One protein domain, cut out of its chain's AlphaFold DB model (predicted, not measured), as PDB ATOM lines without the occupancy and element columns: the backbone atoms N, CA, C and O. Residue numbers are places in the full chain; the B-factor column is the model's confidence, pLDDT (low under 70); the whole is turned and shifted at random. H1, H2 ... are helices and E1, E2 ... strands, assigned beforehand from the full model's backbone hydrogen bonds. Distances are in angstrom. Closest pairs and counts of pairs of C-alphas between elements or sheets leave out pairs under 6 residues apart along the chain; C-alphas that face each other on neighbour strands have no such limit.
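AT A GLANCE: This is residues 273 to 377 of the 460 residues of the protein "SH3 domain-containing protein" of Rachicladosporium antarcticum (UniProt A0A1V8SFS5). With little regular structure, two hairpins, E1-E2 and E3-E4, make one strongly twisted antiparallel sheet, E2 E1 E3 E4, grazed by H1, with H2 off it. The 105 printed residues, mixed in class, have 40 in E1 E2 H1 E3 E4 H2. The whole is compact, radius of gyration of the C-alphas 14.3 A, spanning 47 by 30 by 24 A.

IN THESE COORDINATES: E3, residues 340 to 346, is 19.4 A long; E4 is 352 to 358, E1 294 to 297, E2 305 to 308, H1 309 to 317 and H2 368 to 376. C-alpha 294 is at (-40.306, 6.226, 4.881), C-alpha 376 at (-24.229, -11.511, -1.347).

HOW THE PARTS SIT: E1 and E3 are neighbours, N 296 and O 340 at 2.8 A, within hydrogen-bond range, as is every O i to N i+4 pair of H1 and H2. H1 only grazes the sheet. E2, H1 and E3 form a split strand-helix-strand unit, E1 between its strands, with a right-handed crossover.

THE WHOLE: The link H1 to E3 is long. Residues 273 to 277 and 349 to 350 have pLDDT under 70.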
ATOM      1  N   ALA A 273     -49.416  17.614  24.576       61.09
ATOM      2  CA  ALA A 273     -49.174  17.994  23.193       61.09
ATOM      3  C   ALA A 273     -48.254  16.943  22.565       61.09
ATOM      4  O   ALA A 273     -47.109  16.792  22.994       61.09
ATOM      5  N   VAL A 274     -48.740  16.213  21.561       61.28
ATOM      6  CA  VAL A 274     -47.857  15.387  20.733       61.28
ATOM      7  C   VAL A 274     -47.112  16.320  19.794       61.28
ATOM      8  O   VAL A 274     -47.694  16.929  18.897       61.28
ATOM      9  N   LEU A 275     -45.815  16.471  20.048       60.16
ATOM     10  CA  LEU A 275     -44.928  17.203  19.163       60.16
ATOM     11  C   LEU A 275     -44.626  16.319  17.956       60.16
ATOM     12  O   LEU A 275     -43.971  15.284  18.082       60.16
ATOM     13  N   PHE A 276     -45.103  16.732  16.786       61.41
ATOM     14  CA  PHE A 276     -44.607  16.181  15.535       61.41
ATOM     15  C   PHE A 276     -43.228  16.787  15.278       61.41
ATOM     16  O   PHE A 276     -43.113  17.963  14.935       61.41
ATOM     17  N   VAL A 277     -42.175  16.000  15.498       67.88
ATOM     18  CA  VAL A 277     -40.841  16.367  15.022       67.88
ATOM     19  C   VAL A 277     -40.883  16.204  13.512       67.88
ATOM     20  O   VAL A 277     -41.008  15.083  13.020       67.88
ATOM     21  N   GLN A 278     -40.859  17.321  12.787       73.56
ATOM     22  CA  GLN A 278     -40.785  17.288  11.335       73.56
ATOM     23  C   GLN A 278     -39.464  16.619  10.951       73.56
ATOM     24  O   GLN A 278     -38.396  17.120  11.288       73.56
ATOM     25  N   GLN A 279     -39.564  15.457  10.314       85.12
ATOM     26  CA  GLN A 279     -38.416  14.732   9.786       85.12
ATOM     27  C   GLN A 279     -38.261  15.108   8.321       85.12
ATOM     28  O   GLN A 279     -39.262  15.172   7.609       85.12
ATOM     29  N   ASP A 280     -37.038  15.334   7.863       92.19
ATOM     30  CA  ASP A 280     -36.762  15.634   6.463       92.19
ATOM     31  C   ASP A 280     -36.043  14.444   5.826       92.19
ATOM     32  O   ASP A 280     -35.312  13.710   6.480       92.19
ATOM     33  N   CYS A 281     -36.252  14.229   4.531       94.56
ATOM     34  CA  CYS A 281     -35.506  13.206   3.811       94.56
ATOM     35  C   CYS A 281     -34.048  13.644   3.608       94.56
ATOM     36  O   CYS A 281     -33.812  14.661   2.961       94.56
ATOM     37  N   ASP A 282     -33.066  12.827   3.985       94.69
ATOM     38  CA  ASP A 282     -31.636  13.152   3.825       94.69
ATOM     39  C   ASP A 282     -31.158  13.240   2.370       94.69
ATOM     40  O   ASP A 282     -30.071  13.739   2.086       94.69
ATOM     41  N   VAL A 283     -31.960  12.745   1.423       94.25
ATOM     42  CA  VAL A 283     -31.617  12.730  -0.007       94.25
ATOM     43  C   VAL A 283     -32.184  13.942  -0.746       94.25
ATOM     44  O   VAL A 283     -31.524  14.485  -1.627       94.25
ATOM     45  N   CYS A 284     -33.425  14.342  -0.448       95.19
ATOM     46  CA  CYS A 284     -34.090  15.450  -1.146       95.19
ATOM     47  C   CYS A 284     -34.420  16.654  -0.263       95.19
ATOM     48  O   CYS A 284     -34.936  17.642  -0.785       95.19
ATOM     49  N   HIS A 285     -34.156  16.564   1.041       93.88
ATOM     50  CA  HIS A 285     -34.414  17.582   2.064       93.88
ATOM     51  C   HIS A 285     -35.868  18.075   2.105       93.88
ATOM     52  O   HIS A 285     -36.149  19.189   2.537       93.88
ATOM     53  N   ARG A 286     -36.809  17.251   1.623       92.62
ATOM     54  CA  ARG A 286     -38.246  17.508   1.747       92.62
ATOM     55  C   ARG A 286     -38.760  16.896   3.042       92.62
ATOM     56  O   ARG A 286     -38.394  15.763   3.355       92.62
ATOM     57  N   GLY A 287     -39.653  17.616   3.716       90.31
ATOM     58  CA  GLY A 287     -40.355  17.118   4.894       90.31
ATOM     59  C   GLY A 287     -41.126  15.836   4.597       90.31
ATOM     60  O   GLY A 287     -41.848  15.737   3.602       90.31
ATOM     61  N   LEU A 288     -40.950  14.848   5.463       88.81
ATOM     62  CA  LEU A 288     -41.632  13.568   5.430       88.81
ATOM     63  C   LEU A 288     -43.032  13.734   6.015       88.81
ATOM     64  O   LEU A 288     -43.212  14.182   7.150       88.81
ATOM     65  N   SER A 289     -44.033  13.382   5.210       83.69
ATOM     66  CA  SER A 289     -45.427  13.427   5.636       83.69
ATOM     67  C   SER A 289     -45.688  12.353   6.695       83.69
ATOM     68  O   SER A 289     -45.294  11.206   6.491       83.69
ATOM     69  N   PRO A 290     -46.412  12.665   7.785       78.19
ATOM     70  CA  PRO A 290     -46.856  11.646   8.727       78.19
ATOM     71  C   PRO A 290     -47.804  10.609   8.103       78.19
ATOM     72  O   PRO A 290     -47.954   9.531   8.669       78.19
ATOM     73  N   ASP A 291     -48.460  10.924   6.984       83.69
ATOM     74  CA  ASP A 291     -49.359   9.991   6.285       83.69
ATOM     75  C   ASP A 291     -48.620   8.938   5.456       83.69
ATOM     76  O   ASP A 291     -49.165   7.864   5.204       83.69
ATOM     77  N   ASP A 292     -47.375   9.222   5.073       88.06
ATOM     78  CA  ASP A 292     -46.579   8.329   4.244       88.06
ATOM     79  C   ASP A 292     -45.535   7.583   5.070       88.06
ATOM     80  O   ASP A 292     -45.009   8.058   6.079       88.06
ATOM     81  N   THR A 293     -45.199   6.386   4.603       93.69
ATOM     82  CA  THR A 293     -44.071   5.646   5.156       93.69
ATOM     83  C   THR A 293     -42.747   6.165   4.600       93.69
ATOM     84  O   THR A 293     -42.676   6.748   3.517       93.69
ATOM     85  N   HIS A 294     -41.665   5.939   5.330       94.00
ATOM     86  CA  HIS A 294     -40.306   6.226   4.881       94.00
ATOM     87  C   HIS A 294     -39.340   5.169   5.414       94.00
ATOM     88  O   HIS A 294     -39.647   4.440   6.359       94.00
ATOM     89  N   PHE A 295     -38.178   5.062   4.779       95.88
ATOM     90  CA  PHE A 295     -37.118   4.158   5.207       95.88
ATOM     91  C   PHE A 295     -36.238   4.867   6.229       95.88
ATOM     92  O   PHE A 295     -35.752   5.955   5.948       95.88
ATOM     93  N   HIS A 296     -35.989   4.217   7.357       94.94
ATOM     94  CA  HIS A 296     -35.181   4.732   8.455       94.94
ATOM     95  C   HIS A 296     -33.984   3.818   8.716       94.94
ATOM     96  O   HIS A 296     -34.125   2.589   8.737       94.94
ATOM     97  N   CYS A 297     -32.811   4.398   8.940       94.69
ATOM     98  CA  CYS A 297     -31.604   3.680   9.323       94.69
ATOM     99  C   CYS A 297     -31.131   4.130  10.707       94.69
ATOM    100  O   CYS A 297     -30.667   5.252  10.872       94.69
ATOM    101  N   SER A 298     -31.128   3.203  11.665       91.38
ATOM    102  CA  SER A 298     -30.732   3.454  13.057       91.38
ATOM    103  C   SER A 298     -29.218   3.587  13.283       91.38
ATOM    104  O   SER A 298     -28.781   3.707  14.421       91.38
ATOM    105  N   THR A 299     -28.402   3.521  12.227       92.25
ATOM    106  CA  THR A 299     -26.926   3.550  12.318       92.25
ATOM    107  C   THR A 299     -26.314   4.769  11.631       92.25
ATOM    108  O   THR A 299     -25.221   5.207  11.978       92.25
ATOM    109  N   CYS A 300     -26.978   5.314  10.614       93.69
ATOM    110  CA  CYS A 300     -26.475   6.467   9.874       93.69
ATOM    111  C   CYS A 300     -26.974   7.767  10.504       93.69
ATOM    112  O   CYS A 300     -28.092   7.799  11.001       93.69
ATOM    113  N   ASN A 301     -26.159   8.824  10.404       91.56
ATOM    114  CA  ASN A 301     -26.494  10.174  10.873       91.56
ATOM    115  C   ASN A 301     -26.952  10.174  12.346       91.56
ATOM    116  O   ASN A 301     -28.042  10.592  12.687       91.56
ATOM    117  N   ASP A 302     -26.152   9.554  13.217       89.31
ATOM    118  CA  ASP A 302     -26.490   9.378  14.638       89.31
ATOM    119  C   ASP A 302     -27.856   8.703  14.886       89.31
ATOM    120  O   ASP A 302     -28.480   8.859  15.935       89.31
ATOM    121  N   GLY A 303     -28.294   7.893  13.917       89.38
ATOM    122  CA  GLY A 303     -29.519   7.109  13.972       89.38
ATOM    123  C   GLY A 303     -30.771   7.842  13.503       89.38
ATOM    124  O   GLY A 303     -31.857   7.368  13.813       89.38
ATOM    125  N   ASP A 304     -30.660   8.958  12.781       90.06
ATOM    126  CA  ASP A 304     -31.808   9.702  12.239       90.06
ATOM    127  C   ASP A 304     -31.949   9.610  10.704       90.06
ATOM    128  O   ASP A 304     -32.817  10.262  10.135       90.06
ATOM    129  N   TYR A 305     -31.129   8.794  10.030       94.94
ATOM    130  CA  TYR A 305     -31.095   8.785   8.568       94.94
ATOM    131  C   TYR A 305     -32.406   8.267   7.955       94.94
ATOM    132  O   TYR A 305     -32.701   7.065   8.004       94.94
ATOM    133  N   ASP A 306     -33.140   9.162   7.301       94.69
ATOM    134  CA  ASP A 306     -34.486   8.970   6.788       94.69
ATOM    135  C   ASP A 306     -34.576   9.248   5.277       94.69
ATOM    136  O   ASP A 306     -34.167  10.280   4.736       94.69
ATOM    137  N   VAL A 307     -35.172   8.311   4.540       95.81
ATOM    138  CA  VAL A 307     -35.306   8.382   3.081       95.81
ATOM    139  C   VAL A 307     -36.758   8.177   2.677       95.81
ATOM    140  O   VAL A 307     -37.357   7.141   2.967       95.81
ATOM    141  N   CYS A 308     -37.332   9.142   1.952       95.50
ATOM    142  CA  CYS A 308     -38.685   8.997   1.422       95.50
ATOM    143  C   CYS A 308     -38.765   7.854   0.395       95.50
ATOM    144  O   CYS A 308     -37.770   7.504  -0.251       95.50
ATOM    145  N   ASN A 309     -39.969   7.303   0.201       94.88
ATOM    146  CA  ASN A 309     -40.195   6.213  -0.750       94.88
ATOM    147  C   ASN A 309     -39.655   6.538  -2.153       94.88
ATOM    148  O   ASN A 309     -38.914   5.743  -2.726       94.88
ATOM    149  N   GLU A 310     -39.954   7.725  -2.688       95.56
ATOM    150  CA  GLU A 310     -39.507   8.146  -4.024       95.56
ATOM    151  C   GLU A 310     -37.980   8.157  -4.163       95.56
ATOM    152  O   GLU A 310     -37.434   7.612  -5.123       95.56
ATOM    153  N   CYS A 311     -37.275   8.768  -3.206       96.25
ATOM    154  CA  CYS A 311     -35.817   8.817  -3.212       96.25
ATOM    155  C   CYS A 311     -35.229   7.415  -3.130       96.25
ATOM    156  O   CYS A 311     -34.319   7.097  -3.893       96.25
ATOM    157  N   TYR A 312     -35.772   6.561  -2.266       96.38
ATOM    158  CA  TYR A 312     -35.285   5.198  -2.122       96.38
ATOM    159  C   TYR A 312     -35.496   4.372  -3.402       96.38
ATOM    160  O   TYR A 312     -34.557   3.747  -3.896       96.38
ATOM    161  N   HIS A 313     -36.681   4.445  -4.016       95.62
ATOM    162  CA  HIS A 313     -36.958   3.806  -5.305       95.62
ATOM    163  C   HIS A 313     -36.039   4.318  -6.421       95.62
ATOM    164  O   HIS A 313     -35.534   3.520  -7.209       95.62
ATOM    165  N   ASN A 314     -35.769   5.624  -6.462       96.44
ATOM    166  CA  ASN A 314     -34.849   6.209  -7.434       96.44
ATOM    167  C   ASN A 314     -33.401   5.746  -7.222       96.44
ATOM    168  O   ASN A 314     -32.702   5.491  -8.199       96.44
ATOM    169  N   LEU A 315     -32.943   5.595  -5.975       95.38
ATOM    170  CA  LEU A 315     -31.612   5.054  -5.678       95.38
ATOM    171  C   LEU A 315     -31.467   3.603  -6.159       95.38
ATOM    172  O   LEU A 315     -30.420   3.244  -6.701       95.38
ATOM    173  N   VAL A 316     -32.521   2.794  -6.015       95.31
ATOM    174  CA  VAL A 316     -32.569   1.422  -6.546       95.31
ATOM    175  C   VAL A 316     -32.600   1.427  -8.077       95.31
ATOM    176  O   VAL A 316     -31.822   0.719  -8.709       95.31
ATOM    177  N   ALA A 317     -33.438   2.265  -8.694       95.00
ATOM    178  CA  ALA A 317     -33.549   2.367 -10.152       95.00
ATOM    179  C   ALA A 317     -32.251   2.863 -10.818       95.00
ATOM    180  O   ALA A 317     -31.907   2.420 -11.910       95.00
ATOM    181  N   GLN A 318     -31.506   3.747 -10.148       94.56
ATOM    182  CA  GLN A 318     -30.181   4.205 -10.578       94.56
ATOM    183  C   GLN A 318     -29.076   3.157 -10.359       94.56
ATOM    184  O   GLN A 318     -27.936   3.395 -10.749       94.56
ATOM    185  N   GLY A 319     -29.374   2.033  -9.700       92.56
ATOM    186  CA  GLY A 319     -28.398   0.993  -9.374       92.56
ATOM    187  C   GLY A 319     -27.417   1.369  -8.259       92.56
ATOM    188  O   GLY A 319     -26.467   0.630  -8.024       92.56
ATOM    189  N   LYS A 320     -27.635   2.488  -7.549       93.56
ATOM    190  CA  LYS A 320     -26.840   2.852  -6.360       93.56
ATOM    191  C   LYS A 320     -27.122   1.910  -5.192       93.56
ATOM    192  O   LYS A 320     -26.250   1.674  -4.365       93.56
ATOM    193  N   ILE A 321     -28.340   1.378  -5.140       93.50
ATOM    194  CA  ILE A 321     -28.734   0.271  -4.272       93.50
ATOM    195  C   ILE A 321     -29.082  -0.900  -5.190       93.50
ATOM    196  O   ILE A 321     -29.857  -0.744  -6.134       93.50
ATOM    197  N   SER A 322     -28.495  -2.069  -4.942       92.00
ATOM    198  CA  SER A 322     -28.784  -3.268  -5.732       92.00
ATOM    199  C   SER A 322     -30.242  -3.709  -5.556       92.00
ATOM    200  O   SER A 322     -30.857  -3.458  -4.521       92.00
ATOM    201  N   ALA A 323     -30.801  -4.431  -6.532       89.38
ATOM    202  CA  ALA A 323     -32.164  -4.960  -6.423       89.38
ATOM    203  C   ALA A 323     -32.345  -5.880  -5.197       89.38
ATOM    204  O   ALA A 323     -33.381  -5.824  -4.536       89.38
ATOM    205  N   ALA A 324     -31.312  -6.658  -4.843       89.25
ATOM    206  CA  ALA A 324     -31.288  -7.491  -3.639       89.25
ATOM    207  C   ALA A 324     -31.367  -6.671  -2.340       89.25
ATOM    208  O   ALA A 324     -31.915  -7.143  -1.350       89.25
ATOM    209  N   ASN A 325     -30.874  -5.431  -2.350       91.56
ATOM    210  CA  ASN A 325     -30.915  -4.510  -1.217       91.56
ATOM    211  C   ASN A 325     -32.071  -3.506  -1.289       91.56
ATOM    212  O   ASN A 325     -32.183  -2.673  -0.396       91.56
ATOM    213  N   GLY A 326     -32.907  -3.578  -2.328       90.56
ATOM    214  CA  GLY A 326     -34.015  -2.659  -2.560       90.56
ATOM    215  C   GLY A 326     -35.231  -2.914  -1.666       90.56
ATOM    216  O   GLY A 326     -35.175  -3.633  -0.669       90.56
ATOM    217  N   THR A 327     -36.372  -2.333  -2.042       89.19
ATOM    218  CA  THR A 327     -37.598  -2.279  -1.219       89.19
ATOM    219  C   THR A 327     -38.194  -3.637  -0.856       89.19
ATOM    220  O   THR A 327     -38.738  -3.807   0.238       89.19
ATOM    221  N   THR A 328     -38.108  -4.598  -1.773       88.69
ATOM    222  CA  THR A 328     -38.584  -5.977  -1.594       88.69
ATOM    223  C   THR A 328     -37.484  -6.926  -1.129       88.69
ATOM    224  O   THR A 328     -37.759  -8.096  -0.885       88.69
ATOM    225  N   GLY A 329     -36.245  -6.440  -1.058       90.88
ATOM    226  CA  GLY A 329     -35.072  -7.202  -0.669       90.88
ATOM    227  C   GLY A 329     -34.693  -6.971   0.792       90.88
ATOM    228  O   GLY A 329     -35.548  -6.732   1.644       90.88
ATOM    229  N   TRP A 330     -33.388  -6.972   1.058       91.88
ATOM    230  CA  TRP A 330     -32.782  -6.747   2.374       91.88
ATOM    231  C   TRP A 330     -33.012  -5.353   2.964       91.88
ATOM    232  O   TRP A 330     -32.722  -5.157   4.141       91.88
ATOM    233  N   ARG A 331     -33.522  -4.403   2.166       94.06
ATOM    234  CA  ARG A 331     -33.716  -2.993   2.525       94.06
ATOM    235  C   ARG A 331     -32.498  -2.405   3.230       94.06
ATOM    236  O   ARG A 331     -32.474  -2.283   4.453       94.06
ATOM    237  N   ARG A 332     -31.477  -2.036   2.458       94.38
ATOM    238  CA  ARG A 332     -30.253  -1.419   2.996       94.38
ATOM    239  C   ARG A 332     -30.096   0.032   2.548       94.38
ATOM    240  O   ARG A 332     -30.593   0.415   1.488       94.38
ATOM    241  N   CYS A 333     -29.414   0.834   3.365       95.06
ATOM    242  CA  CYS A 333     -29.027   2.203   3.033       95.06
ATOM    243  C   CYS A 333     -27.786   2.220   2.121       95.06
ATOM    244  O   CYS A 333     -27.205   1.177   1.822       95.06
ATOM    245  N   LEU A 334     -27.335   3.407   1.702       92.31
ATOM    246  CA  LEU A 334     -26.148   3.555   0.840       92.31
ATOM    247  C   LEU A 334     -24.845   3.062   1.487       92.31
ATOM    248  O   LEU A 334     -23.923   2.683   0.774       92.31
ATOM    249  N   LYS A 335     -24.773   3.057   2.824       92.00
ATOM    250  CA  LYS A 335     -23.642   2.490   3.577       92.00
ATOM    251  C   LYS A 335     -23.782   0.986   3.831       92.00
ATOM    252  O   LYS A 335     -22.920   0.403   4.467       92.00
ATOM    253  N   GLY A 336     -24.869   0.368   3.372       91.56
ATOM    254  CA  GLY A 336     -25.121  -1.054   3.559       91.56
ATOM    255  C   GLY A 336     -25.852  -1.420   4.848       91.56
ATOM    256  O   GLY A 336     -26.216  -2.573   4.979       91.56
ATOM    257  N   HIS A 337     -26.164  -0.514   5.775       93.62
ATOM    258  CA  HIS A 337     -26.925  -0.876   6.985       93.62
ATOM    259  C   HIS A 337     -28.387  -1.220   6.669       93.62
ATOM    260  O   HIS A 337     -28.991  -0.593   5.794       93.62
ATOM    261  N   ARG A 338     -28.977  -2.176   7.395       93.25
ATOM    262  CA  ARG A 338     -30.403  -2.518   7.263       93.25
ATOM    263  C   ARG A 338     -31.304  -1.368   7.712       93.25
ATOM    264  O   ARG A 338     -30.967  -0.604   8.614       93.25
ATOM    265  N   MET A 339     -32.456  -1.253   7.061       94.50
ATOM    266  CA  MET A 339     -33.420  -0.180   7.283       94.50
ATOM    267  C   MET A 339     -34.780  -0.728   7.720       94.50
ATOM    268  O   MET A 339     -35.279  -1.728   7.190       94.50
ATOM    269  N   ALA A 340     -35.401  -0.019   8.656       94.50
ATOM    270  CA  ALA A 340     -36.801  -0.189   9.016       94.50
ATOM    271  C   ALA A 340     -37.684   0.712   8.139       94.50
ATOM    272  O   ALA A 340     -37.209   1.671   7.531       94.50
ATOM    273  N   VAL A 341     -38.977   0.410   8.070       94.62
ATOM    274  CA  VAL A 341     -39.981   1.291   7.467       94.62
ATOM    275  C   VAL A 341     -40.812   1.892   8.586       94.62
ATOM    276  O   VAL A 341     -41.523   1.178   9.301       94.62
ATOM    277  N   ILE A 342     -40.716   3.206   8.722       92.69
ATOM    278  CA  ILE A 342     -41.439   3.993   9.713       92.69
ATOM    279  C   ILE A 342     -42.664   4.599   9.043       92.69
ATOM    280  O   ILE A 342     -42.629   4.979   7.874       92.69
ATOM    281  N   GLY A 343     -43.755   4.678   9.786       90.69
ATOM    282  CA  GLY A 343     -44.953   5.411   9.405       90.69
ATOM    283  C   GLY A 343     -45.586   6.036  10.636       90.69
ATOM    284  O   GLY A 343     -44.987   6.048  11.717       90.69
ATOM    285  N   SER A 344     -46.814   6.517  10.487       87.31
ATOM    286  CA  SER A 344     -47.585   7.025  11.617       87.31
ATOM    287  C   SER A 344     -48.902   6.283  11.772       87.31
ATOM    288  O   SER A 344     -49.499   5.826  10.800       87.31
ATOM    289  N   GLN A 345     -49.365   6.175  13.012       84.88
ATOM    290  CA  GLN A 345     -50.673   5.643  13.360       84.88
ATOM    291  C   GLN A 345     -51.434   6.664  14.208       84.88
ATOM    292  O   GLN A 345     -50.858   7.293  15.096       84.88
ATOM    293  N   ASP A 346     -52.735   6.810  13.955       81.00
ATOM    294  CA  ASP A 346     -53.602   7.655  14.775       81.00
ATOM    295  C   ASP A 346     -53.738   7.069  16.187       81.00
ATOM    296  O   ASP A 346     -54.268   5.972  16.386       81.00
ATOM    297  N   ALA A 347     -53.296   7.826  17.189       72.00
ATOM    298  CA  ALA A 347     -53.398   7.490  18.607       72.00
ATOM    299  C   ALA A 347     -54.673   8.078  19.254       72.00
ATOM    300  O   ALA A 347     -54.747   8.295  20.463       72.00
ATOM    301  N   GLY A 348     -55.716   8.328  18.454       72.56
ATOM    302  CA  GLY A 348     -56.967   8.926  18.917       72.56
ATOM    303  C   GLY A 348     -56.808  10.414  19.240       72.56
ATOM    304  O   GLY A 348     -56.361  11.189  18.398       72.56
ATOM    305  N   HIS A 349     -57.186  10.827  20.454       60.00
ATOM    306  CA  HIS A 349     -57.210  12.242  20.865       60.00
ATOM    307  C   HIS A 349     -55.824  12.892  20.981       60.00
ATOM    308  O   HIS A 349     -55.730  14.110  21.096       60.00
ATOM    309  N   THR A 350     -54.752  12.100  20.966       63.00
ATOM    310  CA  THR A 350     -53.371  12.580  21.092       63.00
ATOM    311  C   THR A 350     -52.717  12.874  19.743       63.00
ATOM    312  O   THR A 350     -51.610  13.391  19.721       63.00
ATOM    313  N   GLY A 351     -53.381  12.626  18.611       71.25
ATOM    314  CA  GLY A 351     -52.813  12.867  17.280       71.25
ATOM    315  C   GLY A 351     -52.070  11.650  16.723       71.25
ATOM    316  O   GLY A 351     -52.425  10.512  17.023       71.25
ATOM    317  N   LYS A 352     -51.071  11.879  15.863       77.06
ATOM    318  CA  LYS A 352     -50.342  10.815  15.153       77.06
ATOM    319  C   LYS A 352     -49.090  10.390  15.921       77.06
ATOM    320  O   LYS A 352     -48.284  11.231  16.309       77.06
ATOM    321  N   GLN A 353     -48.914   9.086  16.108       79.19
ATOM    322  CA  GLN A 353     -47.749   8.474  16.743       79.19
ATOM    323  C   GLN A 353     -46.878   7.778  15.695       79.19
ATOM    324  O   GLN A 353     -47.399   7.053  14.851       79.19
ATOM    325  N   ARG A 354     -45.553   7.954  15.776       82.31
ATOM    326  CA  ARG A 354     -44.598   7.204  14.944       82.31
ATOM    327  C   ARG A 354     -44.614   5.728  15.332       82.31
ATOM    328  O   ARG A 354     -44.533   5.396  16.514       82.31
ATOM    329  N   VAL A 355     -44.688   4.855  14.337       86.38
ATOM    330  CA  VAL A 355     -44.683   3.402  14.513       86.38
ATOM    331  C   VAL A 355     -43.737   2.754  13.509       86.38
ATOM    332  O   VAL A 355     -43.616   3.199  12.365       86.38
ATOM    333  N   VAL A 356     -43.078   1.676  13.932       89.44
ATOM    334  CA  VAL A 356     -42.316   0.816  13.023       89.44
ATOM    335  C   VAL A 356     -43.318  -0.068  12.286       89.44
ATOM    336  O   VAL A 356     -43.854  -1.020  12.846       89.44
ATOM    337  N   VAL A 357     -43.618   0.276  11.032       90.94
ATOM    338  CA  VAL A 357     -44.567  -0.471  10.190       90.94
ATOM    339  C   VAL A 357     -43.931  -1.769   9.708       90.94
ATOM    340  O   VAL A 357     -44.580  -2.814   9.672       90.94
ATOM    341  N   ARG A 358     -42.646  -1.710   9.342       91.81
ATOM    342  CA  ARG A 358     -41.846  -2.884   8.992       91.81
ATOM    343  C   ARG A 358     -40.510  -2.798   9.698       91.81
ATOM    344  O   ARG A 358     -39.769  -1.838   9.521       91.81
ATOM    345  N   GLU A 359     -40.204  -3.815  10.478       91.62
ATOM    346  CA  GLU A 359     -38.909  -3.956  11.143       91.62
ATOM    347  C   GLU A 359     -37.763  -4.152  10.143       91.62
ATOM    348  O   GLU A 359     -38.015  -4.425   8.966       91.62
ATOM    349  N   PRO A 360     -36.498  -4.091  10.587       92.12
ATOM    350  CA  PRO A 360     -35.373  -4.565   9.794       92.12
ATOM    351  C   PRO A 360     -35.577  -6.010   9.320       92.12
ATOM    352  O   PRO A 360     -36.100  -6.875  10.034       92.12
ATOM    353  N   VAL A 361     -35.152  -6.270   8.088       91.81
ATOM    354  CA  VAL A 361     -35.194  -7.606   7.486       91.81
ATOM    355  C   VAL A 361     -34.335  -8.573   8.301       91.81
ATOM    356  O   VAL A 361     -33.180  -8.274   8.613       91.81
ATOM    357  N   GLY A 362     -34.896  -9.734   8.643       87.50
ATOM    358  CA  GLY A 362     -34.223 -10.734   9.473       87.50
ATOM    359  C   GLY A 362     -34.162 -10.392  10.959       87.50
ATOM    360  O   GLY A 362     -33.600 -11.173  11.716       87.50
ATOM    361  N   GLY A 363     -34.776  -9.283  11.381       89.00
ATOM    362  CA  GLY A 363     -34.863  -8.894  12.787       89.00
ATOM    363  C   GLY A 363     -33.566  -8.364  13.367       89.00
ATOM    364  O   GLY A 363     -32.553  -8.218  12.686       89.00
ATOM    365  N   TRP A 364     -33.613  -8.033  14.645       88.19
ATOM    366  CA  TRP A 364     -32.498  -7.462  15.377       88.19
ATOM    367  C   TRP A 364     -31.516  -8.535  15.845       88.19
ATOM    368  O   TRP A 364     -30.340  -8.220  16.005       88.19
ATOM    369  N   ALA A 365     -31.938  -9.791  16.032       86.19
ATOM    370  CA  ALA A 365     -31.057 -10.890  16.424       86.19
ATOM    371  C   ALA A 365     -29.974 -11.142  15.373       86.19
ATOM    372  O   ALA A 365     -28.796 -11.248  15.724       86.19
ATOM    373  N   LEU A 366     -30.367 -11.144  14.095       84.75
ATOM    374  CA  LEU A 366     -29.471 -11.363  12.966       84.75
ATOM    375  C   LEU A 366     -28.343 -10.322  12.956       84.75
ATOM    376  O   LEU A 366     -28.589  -9.111  12.999       84.75
ATOM    377  N   LYS A 367     -27.099 -10.804  12.908       85.00
ATOM    378  CA  LYS A 367     -25.899  -9.960  12.856       85.00
ATOM    379  C   LYS A 367     -25.741  -9.334  11.470       85.00
ATOM    380  O   LYS A 367     -26.130  -9.935  10.471       85.00
ATOM    381  N   GLU A 368     -25.155  -8.138  11.405       83.31
ATOM    382  CA  GLU A 368     -24.970  -7.434  10.128       83.31
ATOM    383  C   GLU A 368     -24.075  -8.213   9.157       83.31
ATOM    384  O   GLU A 368     -24.466  -8.356   8.001       83.31
ATOM    385  N   ASP A 369     -22.969  -8.800   9.631       82.81
ATOM    386  CA  ASP A 369     -22.045  -9.592   8.802       82.81
ATOM    387  C   ASP A 369     -22.734 -10.820   8.187       82.81
ATOM    388  O   ASP A 369     -22.594 -11.110   7.000       82.81
ATOM    389  N   GLU A 370     -23.544 -11.531   8.981       82.81
ATOM    390  CA  GLU A 370     -24.329 -12.682   8.518       82.81
ATOM    391  C   GLU A 370     -25.388 -12.257   7.497       82.81
ATOM    392  O   GLU A 370     -25.572 -12.906   6.466       82.81
ATOM    393  N   ALA A 371     -26.062 -11.134   7.751       79.12
ATOM    394  CA  ALA A 371     -27.012 -10.555   6.816       79.12
ATOM    395  C   ALA A 371     -26.325 -10.064   5.530       79.12
ATOM    396  O   ALA A 371     -26.956 -10.021   4.474       79.12
ATOM    397  N   GLU A 372     -25.070  -9.619   5.598       81.44
ATOM    398  CA  GLU A 372     -24.302  -9.159   4.443       81.44
ATOM    399  C   GLU A 372     -23.875 -10.346   3.577       81.44
ATOM    400  O   GLU A 372     -24.133 -10.355   2.372       81.44
ATOM    401  N   LEU A 373     -23.348 -11.400   4.201       82.00
ATOM    402  CA  LEU A 373     -23.054 -12.679   3.554       82.00
ATOM    403  C   LEU A 373     -24.302 -13.266   2.880       82.00
ATOM    404  O   LEU A 373     -24.238 -13.723   1.738       82.00
ATOM    405  N   ALA A 374     -25.453 -13.219   3.554       79.56
ATOM    406  CA  ALA A 374     -26.718 -13.701   3.007       79.56
ATOM    407  C   ALA A 374     -27.249 -12.820   1.858       79.56
ATOM    408  O   ALA A 374     -27.875 -13.340   0.937       79.56
ATOM    409  N   ALA A 375     -26.971 -11.512   1.868       74.56
ATOM    410  CA  ALA A 375     -27.316 -10.602   0.774       74.56
ATOM    411  C   ALA A 375     -26.415 -10.761  -0.462       74.56
ATOM    412  O   ALA A 375     -26.849 -10.480  -1.579       74.56
ATOM    413  N   GLN A 376     -25.173 -11.210  -0.268       76.06
ATOM    414  CA  GLN A 376     -24.229 -11.511  -1.347       76.06
ATOM    415  C   GLN A 376     -24.514 -12.866  -2.014       76.06
ATOM    416  O   GLN A 376     -24.194 -13.059  -3.189       76.06
ATOM    417  N   GLN A 377     -25.133 -13.804  -1.293       71.94
ATOM    418  CA  GLN A 377     -25.576 -15.077  -1.852       71.94
ATOM    419  C   GLN A 377     -26.829 -14.875  -2.716       71.94
ATOM    420  O   GLN A 377     -27.781 -14.210  -2.322       71.94
TER     421      GLN A 377